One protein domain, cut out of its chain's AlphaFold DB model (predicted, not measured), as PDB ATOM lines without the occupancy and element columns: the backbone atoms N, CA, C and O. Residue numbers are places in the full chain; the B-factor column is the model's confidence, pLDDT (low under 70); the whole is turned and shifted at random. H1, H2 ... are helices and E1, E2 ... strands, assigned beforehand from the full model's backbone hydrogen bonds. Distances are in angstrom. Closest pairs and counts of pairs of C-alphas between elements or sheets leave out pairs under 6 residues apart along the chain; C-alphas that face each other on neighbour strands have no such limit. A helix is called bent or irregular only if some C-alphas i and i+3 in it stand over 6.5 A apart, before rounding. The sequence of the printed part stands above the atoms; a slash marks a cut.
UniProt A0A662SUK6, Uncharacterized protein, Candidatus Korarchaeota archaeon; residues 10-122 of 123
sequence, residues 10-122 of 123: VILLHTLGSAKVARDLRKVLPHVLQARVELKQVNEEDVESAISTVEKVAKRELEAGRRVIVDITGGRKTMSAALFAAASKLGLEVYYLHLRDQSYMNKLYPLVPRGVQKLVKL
ATOM      1  N   VAL A  10     -41.872 -16.464  22.610       96.81
ATOM      2  CA  VAL A  10     -40.738 -16.841  23.454       96.81
ATOM      3  C   VAL A  10     -40.357 -18.272  23.110       96.81
ATOM      4  O   VAL A  10     -41.221 -19.145  23.022       96.81
ATOM      5  N   ILE A  11     -39.066 -18.517  22.912       97.81
ATOM      6  CA  ILE A  11     -38.538 -19.864  22.715       97.81
ATOM      7  C   ILE A  11     -37.642 -20.174  23.904       97.81
ATOM      8  O   ILE A  11     -36.608 -19.539  24.084       97.81
ATOM      9  N   LEU A  12     -38.065 -21.124  24.732       97.00
ATOM     10  CA  LEU A  12     -37.307 -21.550  25.900       97.00
ATOM     11  C   LEU A  12     -36.398 -22.712  25.516       97.00
ATOM     12  O   LEU A  12     -36.879 -23.812  25.215       97.00
ATOM     13  N   LEU A  13     -35.091 -22.466  25.563       96.94
ATOM     14  CA  LEU A  13     -34.113 -23.542  25.531       96.94
ATOM     15  C   LEU A  13     -34.055 -24.210  26.900       96.94
ATOM     16  O   LEU A  13     -33.925 -23.539  27.921       96.94
ATOM     17  N   HIS A  14     -34.148 -25.532  26.917       96.88
ATOM     18  CA  HIS A  14     -34.062 -26.308  28.147       96.88
ATOM     19  C   HIS A  14     -33.271 -27.592  27.924       96.88
ATOM     20  O   HIS A  14     -33.059 -28.029  26.799       96.88
ATOM     21  N   THR A  15     -32.866 -28.225  29.011       96.25
ATOM     22  CA  THR A  15     -32.222 -29.541  29.011       96.25
ATOM     23  C   THR A  15     -33.195 -30.606  29.500       96.25
ATOM     24  O   THR A  15     -34.319 -30.292  29.909       96.25
ATOM     25  N   LEU A  16     -32.778 -31.874  29.487       95.25
ATOM     26  CA  LEU A  16     -33.555 -32.953  30.106       95.25
ATOM     27  C   LEU A  16     -33.828 -32.663  31.591       95.25
ATOM     28  O   LEU A  16     -34.974 -32.754  32.030       95.25
ATOM     29  N   GLY A  17     -32.814 -32.208  32.337       94.19
ATOM     30  CA  GLY A  17     -32.936 -31.903  33.769       94.19
ATOM     31  C   GLY A  17     -33.909 -30.762  34.094       94.19
ATOM     32  O   GLY A  17     -34.503 -30.739  35.168       94.19
ATOM     33  N   SER A  18     -34.139 -29.843  33.153       95.44
ATOM     34  CA  SER A  18     -35.056 -28.702  33.316       95.44
ATOM     35  C   SER A  18     -36.399 -28.874  32.588       95.44
ATOM     36  O   SER A  18     -37.236 -27.972  32.611       95.44
ATOM     37  N   ALA A  19     -36.673 -30.044  31.997       96.56
ATOM     38  CA  ALA A  19     -37.860 -30.278  31.170       96.56
ATOM     39  C   ALA A  19     -39.195 -30.113  31.921       96.56
ATOM     40  O   ALA A  19     -40.192 -29.684  31.336       96.56
ATOM     41  N   LYS A  20     -39.253 -30.445  33.219       97.31
ATOM     42  CA  LYS A  20     -40.456 -30.203  34.038       97.31
ATOM     43  C   LYS A  20     -40.727 -28.702  34.171       97.31
ATOM     44  O   LYS A  20     -41.809 -28.253  33.809       97.31
ATOM     45  N   VAL A  21     -39.718 -27.937  34.589       95.25
ATOM     46  CA  VAL A  21     -39.813 -26.478  34.749       95.25
ATOM     47  C   VAL A  21     -40.161 -25.808  33.422       95.25
ATOM     48  O   VAL A  21     -41.050 -24.966  33.378       95.25
ATOM     49  N   ALA A  22     -39.540 -26.227  32.317       96.69
ATOM     50  CA  ALA A  22     -39.852 -25.713  30.986       96.69
ATOM     51  C   ALA A  22     -41.328 -25.941  30.601       96.69
ATOM     52  O   ALA A  22     -41.985 -25.038  30.081       96.69
ATOM     53  N   ARG A  23     -41.886 -27.123  30.904       97.75
ATOM     54  CA  ARG A  23     -43.312 -27.415  30.680       97.75
ATOM     55  C   ARG A  23     -44.229 -26.560  31.547       97.75
ATOM     56  O   ARG A  23     -45.269 -26.130  31.050       97.75
ATOM     57  N   ASP A  24     -43.857 -26.309  32.796       96.69
ATOM     58  CA  ASP A  24     -44.632 -25.454  33.696       96.69
ATOM     59  C   ASP A  24     -44.592 -23.991  33.226       96.69
ATOM     60  O   ASP A  24     -45.637 -23.352  33.091       96.69
ATOM     61  N   LEU A  25     -43.419 -23.491  32.822       94.81
ATOM     62  CA  LEU A  25     -43.270 -22.161  32.225       94.81
ATOM     63  C   LEU A  25     -44.067 -22.011  30.924       94.81
ATOM     64  O   LEU A  25     -44.693 -20.973  30.719       94.81
ATOM     65  N   ARG A  26     -44.127 -23.045  30.074       97.19
ATOM     66  CA  ARG A  26     -44.957 -23.035  28.856       97.19
ATOM     67  C   ARG A  26     -46.441 -22.807  29.153       97.19
ATOM     68  O   ARG A  26     -47.132 -22.258  28.303       97.19
ATOM     69  N   LYS A  27     -46.933 -23.220  30.325       96.44
ATOM     70  CA  LYS A  27     -48.326 -22.991  30.741       96.44
ATOM     71  C   LYS A  27     -48.536 -21.572  31.264       96.44
ATOM     72  O   LYS A  27     -49.556 -20.972  30.970       96.44
ATOM     73  N   VAL A  28     -47.580 -21.034  32.023       94.75
ATOM     74  CA  VAL A  28     -47.742 -19.754  32.740       94.75
ATOM     75  C   VAL A  28     -47.393 -18.544  31.873       94.75
ATOM     76  O   VAL A  28     -48.138 -17.565  31.833       94.75
ATOM     77  N   LEU A  29     -46.269 -18.596  31.156       93.19
ATOM     78  CA  LEU A  29     -45.738 -17.455  30.407       93.19
ATOM     79  C   LEU A  29     -46.691 -16.878  29.346       93.19
ATOM     80  O   LEU A  29     -46.681 -15.654  29.198       93.19
ATOM     81  N   PRO A  30     -47.541 -17.657  28.644       95.19
ATOM     82  CA  PRO A  30     -48.511 -17.078  27.720       95.19
ATOM     83  C   PRO A  30     -49.477 -16.094  28.384       95.19
ATOM     84  O   PRO A  30     -49.824 -15.087  27.774       95.19
ATOM     85  N   HIS A  31     -49.862 -16.336  29.639       93.06
ATOM     86  CA  HIS A  31     -50.767 -15.457  30.383       93.06
ATOM     87  C   HIS A  31     -50.061 -14.203  30.904       93.06
ATOM     88  O   HIS A  31     -50.652 -13.128  30.933       93.06
ATOM     89  N   VAL A  32     -48.785 -14.327  31.279       90.31
ATOM     90  CA  VAL A  32     -47.991 -13.216  31.827       90.31
ATOM     91  C   VAL A  32     -47.500 -12.279  30.722       90.31
ATOM     92  O   VAL A  32     -47.548 -11.061  30.867       90.31
ATOM     93  N   LEU A  33     -47.020 -12.843  29.614       90.31
ATOM     94  CA  LEU A  33     -46.374 -12.092  28.537       90.31
ATOM     95  C   LEU A  33     -47.301 -11.812  27.352       90.31
ATOM     96  O   LEU A  33     -46.934 -11.022  26.485       90.31
ATOM     97  N   GLN A  34     -48.478 -12.448  27.297       93.38
ATOM     98  CA  GLN A  34     -49.358 -12.431  26.119       93.38
ATOM     99  C   GLN A  34     -48.616 -12.906  24.854       93.38
ATOM    100  O   GLN A  34     -48.774 -12.349  23.769       93.38
ATOM    101  N   ALA A  35     -47.767 -13.927  25.013       94.25
ATOM    102  CA  ALA A  35     -46.843 -14.413  23.993       94.25
ATOM    103  C   ALA A  35     -47.011 -15.919  23.753       94.25
ATOM    104  O   ALA A  35     -47.308 -16.682  24.671       94.25
ATOM    105  N   ARG A  36     -46.755 -16.380  22.525       95.94
ATOM    106  CA  ARG A  36     -46.662 -17.824  22.244       95.94
ATOM    107  C   ARG A  36     -45.371 -18.382  22.834       95.94
ATOM    108  O   ARG A  36     -44.333 -17.746  22.702       95.94
ATOM    109  N   VAL A  37     -45.411 -19.573  23.425       97.56
ATOM    110  CA  VAL A  37     -44.221 -20.197  24.026       97.56
ATOM    111  C   VAL A  37     -43.915 -21.526  23.350       97.56
ATOM    112  O   VAL A  37     -44.742 -22.437  23.345       97.56
ATOM    113  N   GLU A  38     -42.713 -21.636  22.795       97.75
ATOM    114  CA  GLU A  38     -42.158 -22.863  22.223       97.75
ATOM    115  C   GLU A  38     -41.043 -23.384  23.131       97.75
ATOM    116  O   GLU A  38     -40.284 -22.605  23.705       97.75
ATOM    117  N   LEU A  39     -40.945 -24.705  23.269       98.06
ATOM    118  CA  LEU A  39     -39.855 -25.348  24.000       98.06
ATOM    119  C   LEU A  39     -38.911 -25.995  23.005       98.06
ATOM    120  O   LEU A  39     -39.359 -26.677  22.081       98.06
ATOM    121  N   LYS A  40     -37.612 -25.826  23.228       97.88
ATOM    122  CA  LYS A  40     -36.592 -26.520  22.457       97.88
ATOM    123  C   LYS A  40     -35.572 -27.137  23.400       97.88
ATOM    124  O   LYS A  40     -34.880 -26.439  24.133       97.88
ATOM    125  N   GLN A  41     -35.493 -28.460  23.369       97.06
ATOM    126  CA  GLN A  41     -34.497 -29.177  24.142       97.06
ATOM    127  C   GLN A  41     -33.115 -29.053  23.486       97.06
ATOM    128  O   GLN A  41     -33.001 -29.154  22.264       97.06
ATOM    129  N   VAL A  42     -32.085 -28.874  24.307       96.50
ATOM    130  CA  VAL A  42     -30.664 -28.917  23.947       96.50
ATOM    131  C   VAL A  42     -29.912 -29.849  24.898       96.50
ATOM    132  O   VAL A  42     -30.369 -30.105  26.017       96.50
ATOM    133  N   ASN A  43     -28.765 -30.361  24.456       93.25
ATOM    134  CA  ASN A  43     -27.808 -31.036  25.326       93.25
ATOM    135  C   ASN A  43     -26.782 -30.004  25.824       93.25
ATOM    136  O   ASN A  43     -26.138 -29.356  25.008       93.25
ATOM    137  N   GLU A  44     -26.650 -29.816  27.141       87.62
ATOM    138  CA  GLU A  44     -25.703 -28.836  27.708       87.62
ATOM    139  C   GLU A  44     -24.241 -29.293  27.672       87.62
ATOM    140  O   GLU A  44     -23.353 -28.454  27.836       87.62
ATOM    141  N   GLU A  45     -24.001 -30.588  27.463       92.19
ATOM    142  CA  GLU A  45     -22.663 -31.183  27.350       92.19
ATOM    143  C   GLU A  45     -22.133 -31.143  25.910       92.19
ATOM    144  O   GLU A  45     -20.926 -31.178  25.692       92.19
ATOM    145  N   ASP A  46     -23.026 -30.996  24.928       94.69
ATOM    146  CA  ASP A  46     -22.695 -30.870  23.508       94.69
ATOM    147  C   ASP A  46     -22.953 -29.430  23.040       94.69
ATOM    148  O   ASP A  46     -24.024 -29.066  22.540       94.69
ATOM    149  N   VAL A  47     -21.947 -28.584  23.261       94.69
ATOM    150  CA  VAL A  47     -22.016 -27.144  22.984       94.69
ATOM    151  C   VAL A  47     -22.210 -26.868  21.492       94.69
ATOM    152  O   VAL A  47     -22.972 -25.969  21.138       94.69
ATOM    153  N   GLU A  48     -21.576 -27.636  20.606       96.12
ATOM    154  CA  GLU A  48     -21.682 -27.441  19.155       96.12
ATOM    155  C   GLU A  48     -23.094 -27.747  18.643       96.12
ATOM    156  O   GLU A  48     -23.667 -26.983  17.852       96.12
ATOM    157  N   SER A  49     -23.702 -28.823  19.145       95.69
ATOM    158  CA  SER A  49     -25.097 -29.158  18.862       95.69
ATOM    159  C   SER A  49     -26.061 -28.117  19.435       95.69
ATOM    160  O   SER A  49     -27.033 -27.730  18.769       95.69
ATOM    161  N   ALA A  50     -25.779 -27.588  20.631       96.12
ATOM    162  CA  ALA A  50     -26.548 -26.495  21.214       96.12
ATOM    163  C   ALA A  50     -26.472 -25.224  20.349       96.12
ATOM    164  O   ALA A  50     -27.523 -24.680  20.003       96.12
ATOM    165  N   ILE A  51     -25.274 -24.801  19.923       97.81
ATOM    166  CA  ILE A  51     -25.064 -23.666  19.003       97.81
ATOM    167  C   ILE A  51     -25.864 -23.878  17.721       97.81
ATOM    168  O   ILE A  51     -26.681 -23.038  17.348       97.81
ATOM    169  N   SER A  52     -25.696 -25.038  17.084       97.44
ATOM    170  CA  SER A  52     -26.391 -25.384  15.842       97.44
ATOM    171  C   SER A  52     -27.912 -25.346  16.000       97.44
ATOM    172  O   SER A  52     -28.633 -24.917  15.097       97.44
ATOM    173  N   THR A  53     -28.421 -25.773  17.156       97.12
ATOM    174  CA  THR A  53     -29.848 -25.719  17.476       97.12
ATOM    175  C   THR A  53     -30.335 -24.281  17.631       97.12
ATOM    176  O   THR A  53     -31.373 -23.937  17.061       97.12
ATOM    177  N   VAL A  54     -29.590 -23.436  18.350       96.75
ATOM    178  CA  VAL A  54     -29.919 -22.012  18.509       96.75
ATOM    179  C   VAL A  54     -29.915 -21.312  17.152       96.75
ATOM    180  O   VAL A  54     -30.875 -20.618  16.828       96.75
ATOM    181  N   GLU A  55     -28.887 -21.541  16.328       98.12
ATOM    182  CA  GLU A  55     -28.779 -20.956  14.989       98.12
ATOM    183  C   GLU A  55     -29.977 -21.324  14.112       98.12
ATOM    184  O   GLU A  55     -30.584 -20.445  13.504       98.12
ATOM    185  N   LYS A  56     -30.344 -22.611  14.062       98.12
ATOM    186  CA  LYS A  56     -31.487 -23.091  13.270       98.12
ATOM    187  C   LYS A  56     -32.791 -22.426  13.703       98.12
ATOM    188  O   LYS A  56     -33.581 -22.006  12.863       98.12
ATOM    189  N   VAL A  57     -33.015 -22.324  15.010       97.88
ATOM    190  CA  VAL A  57     -34.231 -21.717  15.559       97.88
ATOM    191  C   VAL A  57     -34.268 -20.213  15.295       97.88
ATOM    192  O   VAL A  57     -35.299 -19.704  14.863       97.88
ATOM    193  N   ALA A  58     -33.161 -19.507  15.518       98.00
ATOM    194  CA  ALA A  58     -33.086 -18.072  15.286       98.00
ATOM    195  C   ALA A  58     -33.268 -17.734  13.799       98.00
ATOM    196  O   ALA A  58     -34.094 -16.884  13.480       98.00
ATOM    197  N   LYS A  59     -32.583 -18.447  12.891       98.38
ATOM    198  CA  LYS A  59     -32.741 -18.284  11.435       98.38
ATOM    199  C   LYS A  59     -34.188 -18.476  10.994       98.38
ATOM    200  O   LYS A  59     -34.717 -17.603  10.322       98.38
ATOM    201  N   ARG A  60     -34.858 -19.532  11.471       98.19
ATOM    202  CA  ARG A  60     -36.281 -19.777  11.183       98.19
ATOM    203  C   ARG A  60     -37.167 -18.583  11.557       98.19
ATOM    204  O   ARG A  60     -38.093 -18.251  10.825       98.19
ATOM    205  N   GLU A  61     -36.932 -17.951  12.708       97.88
ATOM    206  CA  GLU A  61     -37.736 -16.790  13.115       97.88
ATOM    207  C   GLU A  61     -37.370 -15.514  12.341       97.88
ATOM    208  O   GLU A  61     -38.267 -14.728  12.033       97.88
ATOM    209  N   LEU A  62     -36.094 -15.322  11.993       97.94
ATOM    210  CA  LEU A  62     -35.644 -14.216  11.139       97.94
ATOM    211  C   LEU A  62     -36.241 -14.320   9.729       97.94
ATOM    212  O   LEU A  62     -36.762 -13.337   9.213       97.94
ATOM    213  N   GLU A  63     -36.224 -15.514   9.133       98.12
ATOM    214  CA  GLU A  63     -36.834 -15.818   7.828       98.12
ATOM    215  C   GLU A  63     -38.353 -15.600   7.845       98.12
ATOM    216  O   GLU A  63     -38.938 -15.177   6.853       98.12
ATOM    217  N   ALA A  64     -38.995 -15.800   9.001       97.12
ATOM    218  CA  ALA A  64     -40.396 -15.452   9.228       97.12
ATOM    219  C   ALA A  64     -40.628 -13.942   9.479       97.12
ATOM    220  O   ALA A  64     -41.713 -13.555   9.921       97.12
ATOM    221  N   GLY A  65     -39.619 -13.093   9.255       97.25
ATOM    222  CA  GLY A  65     -39.693 -11.639   9.397       97.25
ATOM    223  C   GLY A  65     -39.726 -11.138  10.842       97.25
ATOM    224  O   GLY A  65     -40.117  -9.996  11.086       97.25
ATOM    225  N   ARG A  66     -39.362 -11.967  11.831       96.25
ATOM    226  CA  ARG A  66     -39.352 -11.549  13.241       96.25
ATOM    227  C   ARG A  66     -38.010 -10.945  13.628       96.25
ATOM    228  O   ARG A  66     -36.955 -11.478  13.304       96.25
ATOM    229  N   ARG A  67     -38.052  -9.900  14.458       95.69
ATOM    230  CA  ARG A  67     -36.888  -9.477  15.246       95.69
ATOM    231  C   ARG A  67     -36.622 -10.512  16.339       95.69
ATOM    232  O   ARG A  67     -37.517 -10.815  17.129       95.69
ATOM    233  N   VAL A  68     -35.394 -11.020  16.398       96.88
ATOM    234  CA  VAL A  68     -34.951 -11.983  17.413       96.88
ATOM    235  C   VAL A  68     -33.992 -11.292  18.377       96.88
ATOM    236  O   VAL A  68     -33.045 -10.635  17.955       96.88
ATOM    237  N   ILE A  69     -34.247 -11.457  19.673       95.88
ATOM    238  CA  ILE A  69     -33.350 -11.056  20.761       95.88
ATOM    239  C   ILE A  69     -32.988 -12.296  21.576       95.88
ATOM    240  O   ILE A  69     -33.787 -13.232  21.662       95.88
ATOM    241  N   VAL A  70     -31.801 -12.308  22.173       96.81
ATOM    242  CA  VAL A  70     -31.302 -13.449  22.943       96.81
ATOM    243  C   VAL A  70     -31.066 -13.042  24.392       96.81
ATOM    244  O   VAL A  70     -30.369 -12.069  24.650       96.81
ATOM    245  N   ASP A  71     -31.635 -13.790  25.336       95.50
ATOM    246  CA  ASP A  71     -31.379 -13.648  26.773       95.50
ATOM    247  C   ASP A  71     -30.503 -14.813  27.247       95.50
ATOM    248  O   ASP A  71     -30.870 -15.975  27.071       95.50
ATOM    249  N   ILE A  72     -29.345 -14.500  27.832       96.12
ATOM    250  CA  ILE A  72     -28.379 -15.495  28.323       96.12
ATOM    251  C   ILE A  72     -28.330 -15.604  29.852       96.12
ATOM    252  O   ILE A  72     -27.428 -16.252  30.387       96.12
ATOM    253  N   THR A  73     -29.272 -14.964  30.556       92.56
ATOM    254  CA  THR A  73     -29.324 -14.903  32.028       92.56
ATOM    255  C   THR A  73     -29.454 -16.282  32.669       92.56
ATOM    256  O   THR A  73     -28.789 -16.568  33.663       92.56
ATOM    257  N   GLY A  74     -30.334 -17.124  32.123       90.19
ATOM    258  CA  GLY A  74     -30.630 -18.449  32.661       90.19
ATOM    259  C   GLY A  74     -29.860 -19.575  31.970       90.19
ATOM    260  O   GLY A  74     -29.448 -19.457  30.819       90.19
ATOM    261  N   GLY A  75     -29.746 -20.711  32.662       91.00
ATOM    262  CA  GLY A  75     -29.101 -21.922  32.154       91.00
ATOM    263  C   GLY A  75     -27.680 -22.123  32.680       91.00
ATOM    264  O   GLY A  75     -27.163 -21.350  33.486       91.00
ATOM    265  N   ARG A  76     -27.048 -23.220  32.257       93.19
ATOM    266  CA  ARG A  76     -25.636 -23.487  32.563       93.19
ATOM    267  C   ARG A  76     -24.740 -22.612  31.690       93.19
ATOM    268  O   ARG A  76     -25.128 -22.217  30.594       93.19
ATOM    269  N   LYS A  77     -23.499 -22.384  32.132       93.88
ATOM    270  CA  LYS A  77     -22.502 -21.585  31.391       93.88
ATOM    271  C   LYS A  77     -22.331 -22.041  29.938       93.88
ATOM    272  O   LYS A  77     -22.192 -21.199  29.060       93.88
ATOM    273  N   THR A  78     -22.385 -23.350  29.683       96.00
ATOM    274  CA  THR A  78     -22.312 -23.925  28.330       96.00
ATOM    275  C   THR A  78     -23.487 -23.492  27.451       96.00
ATOM    276  O   THR A  78     -23.283 -23.134  26.295       96.00
ATOM    277  N   MET A  79     -24.701 -23.422  28.003       96.00
ATOM    278  CA  MET A  79     -25.884 -22.919  27.296       96.00
ATOM    279  C   MET A  79     -25.780 -21.420  27.010       96.00
ATOM    280  O   MET A  79     -26.048 -20.998  25.887       96.00
ATOM    281  N   SER A  80     -25.366 -20.616  27.995       96.25
ATOM    282  CA  SER A  80     -25.165 -19.174  27.803       96.25
ATOM    283  C   SER A  80     -24.092 -18.899  26.744       96.25
ATOM    284  O   SER A  80     -24.279 -18.026  25.899       96.25
ATOM    285  N   ALA A  81     -23.003 -19.677  26.734       96.00
ATOM    286  CA  ALA A  81     -21.965 -19.601  25.708       96.00
ATOM    287  C   ALA A  81     -22.501 -19.981  24.320       96.00
ATOM    288  O   ALA A  81     -22.252 -19.260  23.356       96.00
ATOM    289  N   ALA A  82     -23.291 -21.055  24.219       97.06
ATOM    290  CA  ALA A  82     -23.904 -21.473  22.961       97.06
ATOM    291  C   ALA A  82     -24.864 -20.410  22.398       97.06
ATOM    292  O   ALA A  82     -24.801 -20.073  21.215       97.06
ATOM    293  N   LEU A  83     -25.715 -19.837  23.258       97.31
ATOM    294  CA  LEU A  83     -26.608 -18.731  22.910       97.31
ATOM    295  C   LEU A  83     -25.819 -17.511  22.423       97.31
ATOM    296  O   LEU A  83     -26.140 -16.957  21.373       97.31
ATOM    297  N   PHE A  84     -24.774 -17.114  23.155       97.56
ATOM    298  CA  PHE A  84     -23.940 -15.968  22.801       97.56
ATOM    299  C   PHE A  84     -23.192 -16.176  21.478       97.56
ATOM    300  O   PHE A  84     -23.149 -15.265  20.649       97.56
ATOM    301  N   ALA A  85     -22.635 -17.369  21.251       97.44
ATOM    302  CA  ALA A  85     -21.924 -17.710  20.022       97.44
ATOM    303  C   ALA A  85     -22.858 -17.678  18.801       97.44
ATOM    304  O   ALA A  85     -22.563 -16.997  17.816       97.44
ATOM    305  N   ALA A  86     -24.019 -18.335  18.892       97.44
ATOM    306  CA  ALA A  86     -25.019 -18.332  17.827       97.44
ATOM    307  C   ALA A  86     -25.547 -16.916  17.540       97.44
ATOM    308  O   ALA A  86     -25.624 -16.500  16.382       97.44
ATOM    309  N   ALA A  87     -25.859 -16.147  18.587       97.50
ATOM    310  CA  ALA A  87     -26.312 -14.766  18.457       97.50
ATOM    311  C   ALA A  87     -25.252 -13.872  17.802       97.50
ATOM    312  O   ALA A  87     -25.570 -13.106  16.896       97.50
ATOM    313  N   SER A  88     -23.987 -14.011  18.208       96.88
ATOM    314  CA  SER A  88     -22.869 -13.240  17.654       96.88
ATOM    315  C   SER A  88     -22.676 -13.502  16.165       96.88
ATOM    316  O   SER A  88     -22.504 -12.556  15.400       96.88
ATOM    317  N   LYS A  89     -22.760 -14.770  15.747       97.12
ATOM    318  CA  LYS A  89     -22.656 -15.171  14.338       97.12
ATOM    319  C   LYS A  89     -23.796 -14.613  13.485       97.12
ATOM    320  O   LYS A  89     -23.590 -14.285  12.323       97.12
ATOM    321  N   LEU A  90     -24.990 -14.508  14.062       97.25
ATOM    322  CA  LEU A  90     -26.191 -14.002  13.395       97.25
ATOM    323  C   LEU A  90     -26.390 -12.485  13.542       97.25
ATOM    324  O   LEU A  90     -27.363 -11.952  13.016       97.25
ATOM    325  N   GLY A  91     -25.500 -11.787  14.255       96.94
ATOM    326  CA  GLY A  91     -25.627 -10.350  14.504       96.94
ATOM    327  C   GLY A  91     -26.842  -9.971  15.361       96.94
ATOM    328  O   GLY A  91     -27.376  -8.878  15.202       96.94
ATOM    329  N   LEU A  92     -27.293 -10.864  16.246       96.75
ATOM    330  CA  LEU A  92     -28.462 -10.644  17.100       96.75
ATOM    331  C   LEU A  92     -28.100  -9.867  18.361       96.75
ATOM    332  O   LEU A  92     -26.985  -9.968  18.874       96.75
ATOM    333  N   GLU A  93     -29.081  -9.138  18.889       95.69
ATOM    334  CA  GLU A  93     -28.941  -8.465  20.175       95.69
ATOM    335  C   GLU A  93     -28.925  -9.482  21.311       95.69
ATOM    336  O   GLU A  93     -29.762 -10.394  21.357       95.69
ATOM    337  N   VAL A  94     -28.004  -9.284  22.253       96.25
ATOM    338  CA  VAL A  94     -27.848 -10.176  23.403       96.25
ATOM    339  C   VAL A  94     -28.009  -9.403  24.696       96.25
ATOM    340  O   VAL A  94     -27.339  -8.396  24.919       96.25
ATOM    341  N   TYR A  95     -28.870  -9.912  25.566       95.12
ATOM    342  CA  TYR A  95     -29.183  -9.338  26.861       95.12
ATOM    343  C   TYR A  95     -28.811 -10.291  27.998       95.12
ATOM    344  O   TYR A  95     -28.876 -11.514  27.871       95.12
ATOM    345  N   TYR A  96     -28.427  -9.704  29.126       93.69
ATOM    346  CA  TYR A  96     -28.126 -10.395  30.375       93.69
ATOM    347  C   TYR A  96     -28.618  -9.551  31.553       93.69
ATOM    348  O   TYR A  96     -28.294  -8.365  31.647       93.69
ATOM    349  N   LEU A  97     -29.392 -10.140  32.463       91.69
ATOM    350  CA  LEU A  97     -29.792  -9.485  33.702       91.69
ATOM    351  C   LEU A  97     -28.686  -9.649  34.748       91.69
ATOM    352  O   LEU A  97     -28.525 -10.705  35.359       91.69
ATOM    353  N   HIS A  98     -27.933  -8.578  34.973       91.62
ATOM    354  CA  HIS A  98     -26.882  -8.543  35.977       91.62
ATOM    355  C   HIS A  98     -27.453  -8.200  37.356       91.62
ATOM    356  O   HIS A  98     -27.994  -7.111  37.552       91.62
ATOM    357  N   LEU A  99     -27.285  -9.108  38.320       92.31
ATOM    358  CA  LEU A  99     -27.546  -8.863  39.740       92.31
ATOM    359  C   LEU A  99     -26.263  -8.378  40.420       92.31
ATOM    360  O   LEU A  99     -25.267  -9.101  40.469       92.31
ATOM    361  N   ARG A 100     -26.297  -7.153  40.952       93.12
ATOM    362  CA  ARG A 100     -25.176  -6.543  41.688       93.12
ATOM    363  C   ARG A 100     -25.081  -7.063  43.115       93.12
ATOM    364  O   ARG A 100     -23.991  -7.135  43.667       93.12
ATOM    365  N   ASP A 101     -26.224  -7.425  43.687       92.69
ATOM    366  CA  ASP A 101     -26.327  -8.016  45.013       92.69
ATOM    367  C   ASP A 101     -26.822  -9.464  44.905       92.69
ATOM    368  O   ASP A 101     -27.947  -9.740  44.480       92.69
ATOM    369  N   GLN A 102     -25.948 -10.396  45.284       89.56
ATOM    370  CA  GLN A 102     -26.193 -11.836  45.213       89.56
ATOM    371  C   GLN A 102     -27.149 -12.332  46.305       89.56
ATOM    372  O   GLN A 102     -27.676 -13.435  46.183       89.56
ATOM    373  N   SER A 103     -27.440 -11.530  47.337       93.19
ATOM    374  CA  SER A 103     -28.443 -11.868  48.360       93.19
ATOM    375  C   SER A 103     -29.855 -12.039  47.775       93.19
ATOM    376  O   SER A 103     -30.697 -12.731  48.352       93.19
ATOM    377  N   TYR A 104     -30.096 -11.473  46.586       91.62
ATOM    378  CA  TYR A 104     -31.340 -11.613  45.829       91.62
ATOM    379  C   TYR A 104     -31.344 -12.804  44.866       91.62
ATOM    380  O   TYR A 104     -32.328 -13.020  44.152       91.62
ATOM    381  N   MET A 105     -30.277 -13.605  44.834       86.62
ATOM    382  CA  MET A 105     -30.257 -14.827  44.041       86.62
ATOM    383  C   MET A 105     -31.399 -15.754  44.486       86.62
ATOM    384  O   MET A 105     -31.690 -15.893  45.673       86.62
ATOM    385  N   ASN A 106     -32.082 -16.371  43.519       85.19
ATOM    386  CA  ASN A 106     -33.277 -17.203  43.729       85.19
ATOM    387  C   ASN A 106     -34.509 -16.469  44.299       85.19
ATOM    388  O   ASN A 106     -35.492 -17.119  44.663       85.19
ATOM    389  N   LYS A 107     -34.505 -15.132  44.367       89.75
ATOM    390  CA  LYS A 107     -35.717 -14.350  44.641       89.75
ATOM    391  C   LYS A 107     -36.472 -14.076  43.343       89.75
ATOM    392  O   LYS A 107     -35.887 -13.970  42.267       89.75
ATOM    393  N   LEU A 108     -37.795 -13.965  43.444       85.69
ATOM    394  CA  LEU A 108     -38.626 -13.593  42.302       85.69
ATOM    395  C   LEU A 108     -38.254 -12.183  41.833       85.69
ATOM    396  O   LEU A 108     -38.109 -11.287  42.658       85.69
ATOM    397  N   TYR A 109     -38.170 -11.977  40.516       84.25
ATOM    398  CA  TYR A 109     -37.809 -10.689  39.910       84.25
ATOM    399  C   TYR A 109     -38.577  -9.475  40.479       84.25
ATOM    400  O   TYR A 109     -37.936  -8.462  40.752       84.25
ATOM    401  N   PRO A 110     -39.904  -9.545  40.753       85.81
ATOM    402  CA  PRO A 110     -40.634  -8.435  41.377       85.81
ATOM    403  C   PRO A 110     -40.155  -8.045  42.783       85.81
ATOM    404  O   PRO A 110     -40.458  -6.948  43.238       85.81
ATOM    405  N   LEU A 111     -39.427  -8.930  43.470       90.50
ATOM    406  CA  LEU A 111     -38.874  -8.703  44.808       90.50
ATOM    407  C   LEU A 111     -37.441  -8.150  44.772       90.50
ATOM    408  O   LEU A 111     -36.893  -7.838  45.825       90.50
ATOM    409  N   VAL A 112     -36.820  -8.051  43.592       90.62
ATOM    410  CA  VAL A 112     -35.452  -7.545  43.432       90.62
ATOM    411  C   VAL A 112     -35.494  -6.024  43.227       90.62
ATOM    412  O   VAL A 112     -36.049  -5.560  42.223       90.62
ATOM    413  N   PRO A 113     -34.907  -5.213  44.128       92.31
ATOM    414  CA  PRO A 113     -34.889  -3.763  43.971       92.31
ATOM    415  C   PRO A 113     -34.221  -3.342  42.659       92.31
ATOM    416  O   PRO A 113     -33.183  -3.876  42.271       92.31
ATOM    417  N   ARG A 114     -34.773  -2.336  41.970       88.88
ATOM    418  CA  ARG A 114     -34.221  -1.867  40.682       88.88
ATOM    419  C   ARG A 114     -32.768  -1.393  40.783       88.88
ATOM    420  O   ARG A 114     -32.008  -1.603  39.853       88.88
ATOM    421  N   GLY A 115     -32.360  -0.807  41.913       91.19
ATOM    422  CA  GLY A 115     -30.989  -0.314  42.108       91.19
ATOM    423  C   GLY A 115     -29.911  -1.408  42.155       91.19
ATOM    424  O   GLY A 115     -28.737  -1.118  41.907       91.19
ATOM    425  N   VAL A 116     -30.299  -2.659  42.435       92.69
ATOM    426  CA  VAL A 116     -29.375  -3.802  42.571       92.69
ATOM    427  C   VAL A 116     -29.404  -4.750  41.371       92.69
ATOM    428  O   VAL A 116     -28.760  -5.797  41.394       92.69
ATOM    429  N   GLN A 117     -30.104  -4.375  40.304       91.69
ATOM    430  CA  GLN A 117     -30.128  -5.115  39.050       91.69
ATOM    431  C   GLN A 117     -29.892  -4.186  37.864       91.69
ATOM    432  O   GLN A 117     -30.117  -2.980  37.941       91.69
ATOM    433  N   LYS A 118     -29.403  -4.742  36.761       90.69
ATOM    434  CA  LYS A 118     -29.237  -4.013  35.508       90.69
ATOM    435  C   LYS A 118     -29.437  -4.963  34.343       90.69
ATOM    436  O   LYS A 118     -28.715  -5.954  34.240       90.69
ATOM    437  N   LEU A 119     -30.358  -4.644  33.441       90.88
ATOM    438  CA  LEU A 119     -30.391  -5.298  32.141       90.88
ATOM    439  C   LEU A 119     -29.229  -4.766  31.290       90.88
ATOM    440  O   LEU A 119     -29.119  -3.571  31.023       90.88
ATOM    441  N   VAL A 120     -28.310  -5.651  30.919       92.12
ATOM    442  CA  VAL A 120     -27.115  -5.328  30.139       92.12
ATOM    443  C   VAL A 120     -27.322  -5.807  28.711       92.12
ATOM    444  O   VAL A 120     -27.577  -6.989  28.495       92.12
ATOM    445  N   LYS A 121     -27.171  -4.902  27.742       93.12
ATOM    446  CA  LYS A 121     -27.016  -5.253  26.328       93.12
ATOM    447  C   LYS A 121     -25.539  -5.542  26.062       93.12
ATOM    448  O   LYS A 121     -24.708  -4.648  26.186       93.12
ATOM    449  N   LEU A 122     -25.216  -6.795  25.760       90.06
ATOM    450  CA  LEU A 122     -23.855  -7.254  25.468       90.06
ATOM    451  C   LEU A 122     -23.477  -7.044  23.999       90.06
ATOM    452  O   LEU A 122     -22.295  -6.938  23.681       90.06
TER     453      LEU A 122
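AT A GLANCE: This is residues 10 to 122 of the 123 residues of an uncharacterized protein of Candidatus Korarchaeota archaeon (UniProt A0A662SUK6). The three-strand sheet E3 E4 E5 has H3 packed over E3 and the near part of E4, while a separate parallel pair, E1 and E2, is covered on one side by H1 and has H2 near its other side. H2 packs on H3, and the long link of residues 100 to 116 loops round one end of the domain, where the hairpin of E4 and E5 turns. The 113 printed residues hold three named helices and five named strands in the order E1 H1 E2 H2 E3 H3 E4 E5; the larger sheet, order E3 E4 E5, is mixed, and the class is mixed, helices and strands. The whole is compact, with a radius of gyration of the C-alphas of 14.5 A and spans of 37 by 31 by 29 A.

HOW THE PARTS SIT: In the larger sheet E4, residues 93 to 99, is the inner strand. E3, residues 69 to 71, is its parallel neighbour, with N 95 and O 70 2.8 A apart. E5, residues 117 to 121, is its antiparallel neighbour and forms a hairpin with it; N 98 and O 118 are 2.8 A apart. The pairing is staggered: E4 pairs with E3 over residues 93 to 95 and with E5 over 95 to 99. H3, residues 77 to 90, is on this sheet at a height of 9.7 A, in two layers, a helix on one face of a sheet. It lies over E3 and only just over E4, on which 3 of its C-alphas fall, and runs along the strands, at 14 degrees to E3 on the local plane. E3, H3 and E4 form a strand-helix-strand unit, two parallel strands joined through a helix, with a right-handed crossover. H2, residues 47 to 63, touches H3 at a steep tilt of 42 degrees, the same way; the closest C-alphas, of Ile 51 and Ala 82, are 4.7 A apart. H2 is near E1, residues 10 to 14, and E2, residues 36 to 41. E1 and E2 are parallel, with N 12 and O 38 2.9 A apart. With H1, residues 19 to 33, they form a second such unit, also right-handed; the closest C-alphas of H1 and E2, those of Arg 26 and Val 37, are 5.7 A apart. H1 and H2 are apart. Every O i to N i+4 pair is within hydrogen-bond range in H2 and H3, and 9 of 11 are in H1.

IN THESE COORDINATES: E4 is 19.6 A from first to last C-alpha, E5 13.1 A and E3 6.8 A. H2 measures 24.0 A, H1 20.3 A and H3 19.9 A; E2 measures 16.7 A and E1 12.5 A. H1 is only just irregular: C-alphas 27 and 30 are 6.6 A apart. E1 begins at C-alpha 10, (-40.738, -16.841, 23.454), H2 at C-alpha 47, (-22.016, -27.144, 22.984), and E5 ends at C-alpha 121, (-27.016, -5.253, 26.328).

THE WHOLE: The two C-alphas farthest apart, those of Glu 63 and Ser 103, are 41.6 A apart. The printed part has no cut. The link from E4 to E5, 17 residues, is long; the other links are tight. The mean pLDDT of the printed part of this model is 94.6, and no printed residue is under 70.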